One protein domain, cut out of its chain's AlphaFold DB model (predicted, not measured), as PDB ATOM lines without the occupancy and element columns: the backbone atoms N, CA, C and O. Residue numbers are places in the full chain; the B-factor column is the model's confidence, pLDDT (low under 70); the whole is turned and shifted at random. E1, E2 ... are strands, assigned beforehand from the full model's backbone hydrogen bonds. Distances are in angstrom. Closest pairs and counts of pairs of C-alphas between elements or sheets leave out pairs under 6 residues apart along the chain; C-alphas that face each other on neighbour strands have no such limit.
ATOM      1  N   VAL A   2     -36.240  39.877   2.398       85.69
ATOM      2  CA  VAL A   2     -36.591  39.602   0.996       85.69
ATOM      3  C   VAL A   2     -37.319  38.266   0.944       85.69
ATOM      4  O   VAL A   2     -36.852  37.290   1.524       85.69
ATOM      5  N   GLN A   3     -38.501  38.213   0.322       88.69
ATOM      6  CA  GLN A   3     -39.327  36.995   0.225       88.69
ATOM      7  C   GLN A   3     -39.510  36.238   1.567       88.69
ATOM      8  O   GLN A   3     -39.428  35.011   1.627       88.69
ATOM      9  N   ARG A   4     -39.752  36.967   2.673       91.12
ATOM     10  CA  ARG A   4     -39.859  36.427   4.053       91.12
ATOM     11  C   ARG A   4     -38.595  35.726   4.577       91.12
ATOM     12  O   ARG A   4     -38.670  34.961   5.535       91.12
ATOM     13  N   LYS A   5     -37.434  35.995   3.983       87.75
ATOM     14  CA  LYS A   5     -36.123  35.569   4.480       87.75
ATOM     15  C   LYS A   5     -35.340  36.782   5.011       87.75
ATOM     16  O   LYS A   5     -35.556  37.910   4.545       87.75
ATOM     17  N   PRO A   6     -34.469  36.578   6.013       87.81
ATOM     18  CA  PRO A   6     -33.538  37.606   6.459       87.81
ATOM     19  C   PRO A   6     -32.639  38.058   5.306       87.81
ATOM     20  O   PRO A   6     -32.367  37.314   4.368       87.81
ATOM     21  N   GLU A   7     -32.223  39.309   5.386       87.94
ATOM     22  CA  GLU A   7     -31.372  39.963   4.404       87.94
ATOM     23  C   GLU A   7     -30.094  40.390   5.113       87.94
ATOM     24  O   GLU A   7     -30.151  40.879   6.244       87.94
ATOM     25  N   TRP A   8     -28.958  40.194   4.453       84.00
ATOM     26  CA  TRP A   8     -27.650  40.504   5.009       84.00
ATOM     27  C   TRP A   8     -26.888  41.424   4.070       84.00
ATOM     28  O   TRP A   8     -26.764  41.143   2.880       84.00
ATOM     29  N   SER A   9     -26.340  42.501   4.631       84.19
ATOM     30  CA  SER A   9     -25.361  43.336   3.946       84.19
ATOM     31  C   SER A   9     -23.966  42.826   4.290       84.19
ATOM     32  O   SER A   9     -23.606  42.734   5.464       84.19
ATOM     33  N   VAL A  10     -23.198  42.457   3.266       81.19
ATOM     34  CA  VAL A  10     -21.826  41.965   3.408       81.19
ATOM     35  C   VAL A  10     -20.882  42.850   2.607       81.19
ATOM     36  O   VAL A  10     -21.193  43.254   1.489       81.19
ATOM     37  N   ALA A  11     -19.719  43.145   3.181       82.81
ATOM     38  CA  ALA A  11     -18.668  43.907   2.523       82.81
ATOM     39  C   ALA A  11     -17.409  43.048   2.414       82.81
ATOM     40  O   ALA A  11     -16.929  42.503   3.408       82.81
ATOM     41  N   ILE A  12     -16.865  42.952   1.202       78.44
ATOM     42  CA  ILE A  12     -15.587  42.292   0.937       78.44
ATOM     43  C   ILE A  12     -14.567  43.388   0.668       78.44
ATOM     44  O   ILE A  12     -14.718  44.179  -0.259       78.44
ATOM     45  N   THR A  13     -13.527  43.456   1.495       82.50
ATOM     46  CA  THR A  13     -12.457  44.446   1.346       82.50
ATOM     47  C   THR A  13     -11.154  43.745   1.009       82.50
ATOM     48  O   THR A  13     -10.604  43.021   1.838       82.50
ATOM     49  N   ASN A  14     -10.620  44.013  -0.183       77.38
ATOM     50  CA  ASN A  14      -9.253  43.648  -0.517       77.38
ATOM     51  C   ASN A  14      -8.327  44.852  -0.302       77.38
ATOM     52  O   ASN A  14      -8.528  45.910  -0.888       77.38
ATOM     53  N   LYS A  15      -7.319  44.702   0.565       85.19
ATOM     54  CA  LYS A  15      -6.359  45.771   0.896       85.19
ATOM     55  C   LYS A  15      -5.101  45.747   0.019       85.19
ATOM     56  O   LYS A  15      -4.154  46.485   0.291       85.19
ATOM     57  N   CYS A  16      -5.061  44.898  -1.006       83.06
ATOM     58  CA  CYS A  16      -3.959  44.871  -1.952       83.06
ATOM     59  C   CYS A  16      -3.916  46.174  -2.751       83.06
ATOM     60  O   CYS A  16      -4.916  46.594  -3.326       83.06
ATOM     61  N   ARG A  17      -2.735  46.788  -2.853       83.31
ATOM     62  CA  ARG A  17      -2.490  47.912  -3.769       83.31
ATOM     63  C   ARG A  17      -2.181  47.401  -5.181       83.31
ATOM     64  O   ARG A  17      -1.183  47.788  -5.776       83.31
ATOM     65  N   CYS A  18      -2.994  46.474  -5.675       83.69
ATOM     66  CA  CYS A  18      -2.834  45.837  -6.975       83.69
ATOM     67  C   CYS A  18      -4.156  45.862  -7.744       83.69
ATOM     68  O   CYS A  18      -5.225  45.789  -7.139       83.69
ATOM     69  N   GLY A  19      -4.079  45.950  -9.077       80.25
ATOM     70  CA  GLY A  19      -5.239  45.701  -9.932       80.25
ATOM     71  C   GLY A  19      -5.748  44.282  -9.691       80.25
ATOM     72  O   GLY A  19      -4.952  43.345  -9.605       80.25
ATOM     73  N   GLN A  20      -7.058  44.132  -9.517       78.62
ATOM     74  CA  GLN A  20      -7.668  42.845  -9.207       78.62
ATOM     75  C   GLN A  20      -8.552  42.401 -10.356       78.62
ATOM     76  O   GLN A  20      -9.441  43.129 -10.788       78.62
ATOM     77  N   HIS A  21      -8.322  41.177 -10.804       80.38
ATOM     78  CA  HIS A  21      -9.115  40.528 -11.831       80.38
ATOM     79  C   HIS A  21      -9.464  39.132 -11.335       80.38
ATOM     80  O   HIS A  21      -8.624  38.473 -10.723       80.38
ATOM     81  N   ASN A  22     -10.696  38.691 -11.593       78.44
ATOM     82  CA  ASN A  22     -11.177  37.351 -11.258       78.44
ATOM     83  C   ASN A  22     -10.939  36.968  -9.786       78.44
ATOM     84  O   ASN A  22     -10.367  35.918  -9.502       78.44
ATOM     85  N   VAL A  23     -11.342  37.820  -8.837       86.69
ATOM     86  CA  VAL A  23     -11.199  37.491  -7.409       86.69
ATOM     87  C   VAL A  23     -12.109  36.308  -7.089       86.69
ATOM     88  O   VAL A  23     -13.333  36.438  -7.133       86.69
ATOM     89  N   ILE A  24     -11.502  35.163  -6.775       89.88
ATOM     90  CA  ILE A  24     -12.216  33.933  -6.438       89.88
ATOM     91  C   ILE A  24     -12.528  33.934  -4.944       89.88
ATOM     92  O   ILE A  24     -11.639  34.066  -4.103       89.88
ATOM     93  N   LEU A  25     -13.801  33.762  -4.622       89.44
ATOM     94  CA  LEU A  25     -14.296  33.555  -3.274       89.44
ATOM     95  C   LEU A  25     -14.694  32.097  -3.113       89.44
ATOM     96  O   LEU A  25     -15.367  31.538  -3.978       89.44
ATOM     97  N   ASN A  26     -14.361  31.514  -1.968       89.69
ATOM     98  CA  ASN A  26     -15.099  30.352  -1.505       89.69
ATOM     99  C   ASN A  26     -16.493  30.837  -1.079       89.69
ATOM    100  O   ASN A  26     -16.611  31.671  -0.179       89.69
ATOM    101  N   CYS A  27     -17.526  30.343  -1.751       88.50
ATOM    102  CA  CYS A  27     -18.912  30.682  -1.461       88.50
ATOM    103  C   CYS A  27     -19.757  29.424  -1.233       88.50
ATOM    104  O   CYS A  27     -20.945  29.399  -1.551       88.50
ATOM    105  N   THR A  28     -19.163  28.379  -0.646       87.44
ATOM    106  CA  THR A  28     -19.890  27.165  -0.260       87.44
ATOM    107  C   THR A  28     -21.115  27.533   0.585       87.44
ATOM    108  O   THR A  28     -21.013  28.305   1.540       87.44
ATOM    109  N   ARG A  29     -22.285  26.970   0.252       84.25
ATOM    110  CA  ARG A  29     -23.590  27.267   0.893       84.25
ATOM    111  C   ARG A  29     -24.115  28.695   0.712       84.25
ATOM    112  O   ARG A  29     -25.116  29.042   1.341       84.25
ATOM    113  N   PHE A  30     -23.501  29.521  -0.129       86.06
ATOM    114  CA  PHE A  30     -24.116  30.783  -0.515       86.06
ATOM    115  C   PHE A  30     -25.370  30.507  -1.354       86.06
ATOM    116  O   PHE A  30     -25.328  29.791  -2.352       86.06
ATOM    117  N   HIS A  31     -26.497  31.079  -0.938       81.12
ATOM    118  CA  HIS A  31     -27.767  30.971  -1.646       81.12
ATOM    119  C   HIS A  31     -28.400  32.351  -1.769       81.12
ATOM    120  O   HIS A  31     -28.438  33.119  -0.807       81.12
ATOM    121  N   TYR A  32     -28.945  32.632  -2.946       86.50
ATOM    122  CA  TYR A  32     -29.671  33.855  -3.243       86.50
ATOM    123  C   TYR A  32     -31.107  33.529  -3.645       86.50
ATOM    124  O   TYR A  32     -31.398  32.461  -4.180       86.50
ATOM    125  N   VAL A  33     -32.019  34.450  -3.344       88.88
ATOM    126  CA  VAL A  33     -33.455  34.321  -3.655       88.88
ATOM    127  C   VAL A  33     -33.869  35.184  -4.841       88.88
ATOM    128  O   VAL A  33     -34.916  34.953  -5.441       88.88
ATOM    129  N   GLU A  34     -33.035  36.161  -5.183       88.69
ATOM    130  CA  GLU A  34     -33.203  37.061  -6.315       88.69
ATOM    131  C   GLU A  34     -31.990  36.935  -7.238       88.69
ATOM    132  O   GLU A  34     -30.878  36.752  -6.737       88.69
ATOM    133  N   PRO A  35     -32.178  37.018  -8.567       89.56
ATOM    134  CA  PRO A  35     -31.079  36.927  -9.518       89.56
ATOM    135  C   PRO A  35     -29.950  37.906  -9.194       89.56
ATOM    136  O   PRO A  35     -30.181  39.091  -8.957       89.56
ATOM    137  N   ILE A  36     -28.717  37.409  -9.227       87.81
ATOM    138  CA  ILE A  36     -27.522  38.226  -9.019       87.81
ATOM    139  C   ILE A  36     -27.085  38.819 -10.355       87.81
ATOM    140  O   ILE A  36     -27.074  38.132 -11.376       87.81
ATOM    141  N   ASN A  37     -26.689  40.093 -10.346       89.44
ATOM    142  CA  ASN A  37     -26.095  40.720 -11.517       89.44
ATOM    143  C   ASN A  37     -24.693  40.116 -11.780       89.44
ATOM    144  O   ASN A  37     -23.798  40.306 -10.949       89.44
ATOM    145  N   PRO A  38     -24.450  39.450 -12.925       88.06
ATOM    146  CA  PRO A  38     -23.165  38.805 -13.213       88.06
ATOM    147  C   PRO A  38     -21.995  39.796 -13.349       88.06
ATOM    148  O   PRO A  38     -20.838  39.421 -13.146       88.06
ATOM    149  N   SER A  39     -22.272  41.082 -13.603       87.25
ATOM    150  CA  SER A  39     -21.277  42.165 -13.559       87.25
ATOM    151  C   SER A  39     -20.797  42.497 -12.143       87.25
ATOM    152  O   SER A  39     -19.918  43.343 -12.004       87.25
ATOM    153  N   THR A  40     -21.373  41.869 -11.109       85.75
ATOM    154  CA  THR A  40     -20.966  42.002  -9.701       85.75
ATOM    155  C   THR A  40     -20.378  40.703  -9.157       85.75
ATOM    156  O   THR A  40     -19.267  40.696  -8.627       85.75
ATOM    157  N   LEU A  41     -21.094  39.589  -9.320       88.50
ATOM    158  CA  LEU A  41     -20.693  38.285  -8.812       88.50
ATOM    159  C   LEU A  41     -21.219  37.191  -9.740       88.50
ATOM    160  O   LEU A  41     -22.418  37.101  -9.999       88.50
ATOM    161  N   THR A  42     -20.315  36.334 -10.196       91.25
ATOM    162  CA  THR A  42     -20.656  35.108 -10.917       91.25
ATOM    163  C   THR A  42     -20.569  33.936  -9.948       91.25
ATOM    164  O   THR A  42     -19.506  33.692  -9.382       91.25
ATOM    165  N   VAL A  43     -21.672  33.216  -9.739       89.00
ATOM    166  CA  VAL A  43     -21.724  32.018  -8.885       89.00
ATOM    167  C   VAL A  43     -21.516  30.785  -9.765       89.00
ATOM    168  O   VAL A  43     -22.243  30.625 -10.747       89.00
ATOM    169  N   SER A  44     -20.540  29.928  -9.450       85.25
ATOM    170  CA  SER A  44     -20.414  28.644 -10.149       85.25
ATOM    171  C   SER A  44     -21.571  27.724  -9.753       85.25
ATOM    172  O   SER A  44     -21.947  27.634  -8.587       85.25
ATOM    173  N   LEU A  45     -22.171  27.060 -10.743       77.31
ATOM    174  CA  LEU A  45     -23.269  26.108 -10.528       77.31
ATOM    175  C   LEU A  45     -22.762  24.685 -10.264       77.31
ATOM    176  O   LEU A  45     -23.519  23.844  -9.788       77.31
ATOM    177  N   THR A  46     -21.504  24.413 -10.612       79.56
ATOM    178  CA  THR A  46     -20.866  23.094 -10.516       79.56
ATOM    179  C   THR A  46     -19.838  23.014  -9.399       79.56
ATOM    180  O   THR A  46     -19.544  21.920  -8.928       79.56
ATOM    181  N   ASP A  47     -19.316  24.159  -8.968       76.31
ATOM    182  CA  ASP A  47     -18.233  24.260  -8.002       76.31
ATOM    183  C   ASP A  47     -18.606  25.237  -6.885       76.31
ATOM    184  O   ASP A  47     -19.366  26.179  -7.087       76.31
ATOM    185  N   ASP A  48     -18.013  25.071  -5.706       86.50
ATOM    186  CA  ASP A  48     -18.307  25.894  -4.525       86.50
ATOM    187  C   ASP A  48     -17.588  27.267  -4.517       86.50
ATOM    188  O   ASP A  48     -17.251  27.812  -3.456       86.50
ATOM    189  N   PHE A  49     -17.318  27.840  -5.694       91.81
ATOM    190  CA  PHE A  49     -16.637  29.127  -5.824       91.81
ATOM    191  C   PHE A  49     -17.459  30.174  -6.574       91.81
ATOM    192  O   PHE A  49     -18.275  29.889  -7.451       91.81
ATOM    193  N   CYS A  50     -17.188  31.428  -6.232       91.56
ATOM    194  CA  CYS A  50     -17.768  32.599  -6.864       91.56
ATOM    195  C   CYS A  50     -16.648  33.502  -7.372       91.56
ATOM    196  O   CYS A  50     -15.577  33.568  -6.772       91.56
ATOM    197  N   ILE A  51     -16.897  34.231  -8.453       91.25
ATOM    198  CA  ILE A  51     -15.948  35.185  -9.025       91.25
ATOM    199  C   ILE A  51     -16.530  36.585  -8.871       91.25
ATOM    200  O   ILE A  51     -17.616  36.862  -9.381       91.25
ATOM    201  N   ILE A  52     -15.809  37.473  -8.182       87.94
ATOM    202  CA  ILE A  52     -16.139  38.900  -8.184       87.94
ATOM    203  C   ILE A  52     -15.710  39.465  -9.532       87.94
ATOM    204  O   ILE A  52     -14.516  39.546  -9.849       87.94
ATOM    205  N   THR A  53     -16.697  39.894 -10.305       78.69
ATOM    206  CA  THR A  53     -16.465  40.605 -11.555       78.69
ATOM    207  C   THR A  53     -16.334  42.083 -11.208       78.69
ATOM    208  O   THR A  53     -17.323  42.792 -11.072       78.69
ATOM    209  N   CYS A  54     -15.112  42.576 -11.001       68.94
ATOM    210  CA  CYS A  54     -14.913  44.016 -10.868       68.94
ATOM    211  C   CYS A  54     -14.966  44.631 -12.267       68.94
ATOM    212  O   CYS A  54     -13.964  44.667 -12.980       68.94
ATOM    213  N   SER A  55     -16.149  45.084 -12.673       55.50
ATOM    214  CA  SER A  55     -16.318  45.852 -13.903       55.50
ATOM    215  C   SER A  55     -15.707  47.238 -13.679       55.50
ATOM    216  O   SER A  55     -16.382  48.153 -13.216       55.50
ATOM    217  N   THR A  56     -14.408  47.402 -13.936       50.16
ATOM    218  CA  THR A  56     -13.835  48.739 -14.105       50.16
ATOM    219  C   THR A  56     -14.514  49.351 -15.322       50.16
ATOM    220  O   THR A  56     -14.270  48.910 -16.443       50.16
ATOM    221  N   HIS A  57     -15.405  50.315 -15.100       43.50
ATOM    222  CA  HIS A  57     -15.905  51.175 -16.164       43.50
ATOM    223  C   HIS A  57     -14.703  52.003 -16.650       43.50
ATOM    224  O   HIS A  57     -14.300  52.958 -15.983       43.50
ATOM    225  N   LEU A  58     -14.071  51.548 -17.733       40.09
ATOM    226  CA  LEU A  58     -13.216  52.354 -18.602       40.09
ATOM    227  C   LEU A  58     -14.063  52.781 -19.798       40.09
ATOM    228  O   LEU A  58     -14.742  51.892 -20.360       40.09
TER     229      LEU A  58
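Overview. This is residues 2 to 58 of the 58 residues of an uncharacterized protein of Cajanus cajan (UniProt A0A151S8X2). With little regular structure, this domain is a small sheet of three short strands between long unnamed stretches: residues 2 to 22 run along its longest axis, and residues 27 to 40 make a wide loop. The printed part has 57 residues, no named helix and the strands E1, E2, E3, in sheet order E1, E3, E2, antiparallel. The class is all strand, with 11 residues in named elements. It is loose, with a radius of gyration of the C-alphas of 12.9 A, and spans 39 by 24 by 21 A.

Along the chain. E3, residues 49 to 52, and E1, residues 23 to 26, each measure 10.1 A; E2, residues 41 to 43, measures 6.4 A. C-alpha 23 is at (-11.199, 37.491, -7.409), C-alpha 52 at (-16.139, 38.900, -8.184).

Arrangement. Inner strand E3 is antiparallel to E1 at 148 degrees, with N 25 and O 50 at 2.8 A. E2 and E3 form a hairpin at 163 degrees, with N 51 and O 42 at 2.8 A. Edge strands E1 and E2 are apart.

Size, cuts and confidence. The farthest C-alphas, of Arg 4 and Arg 17, are 39.9 A apart. The printed part has no cut. The link E1 to E2 is long. Residues 54 to 58 have pLDDT under 70.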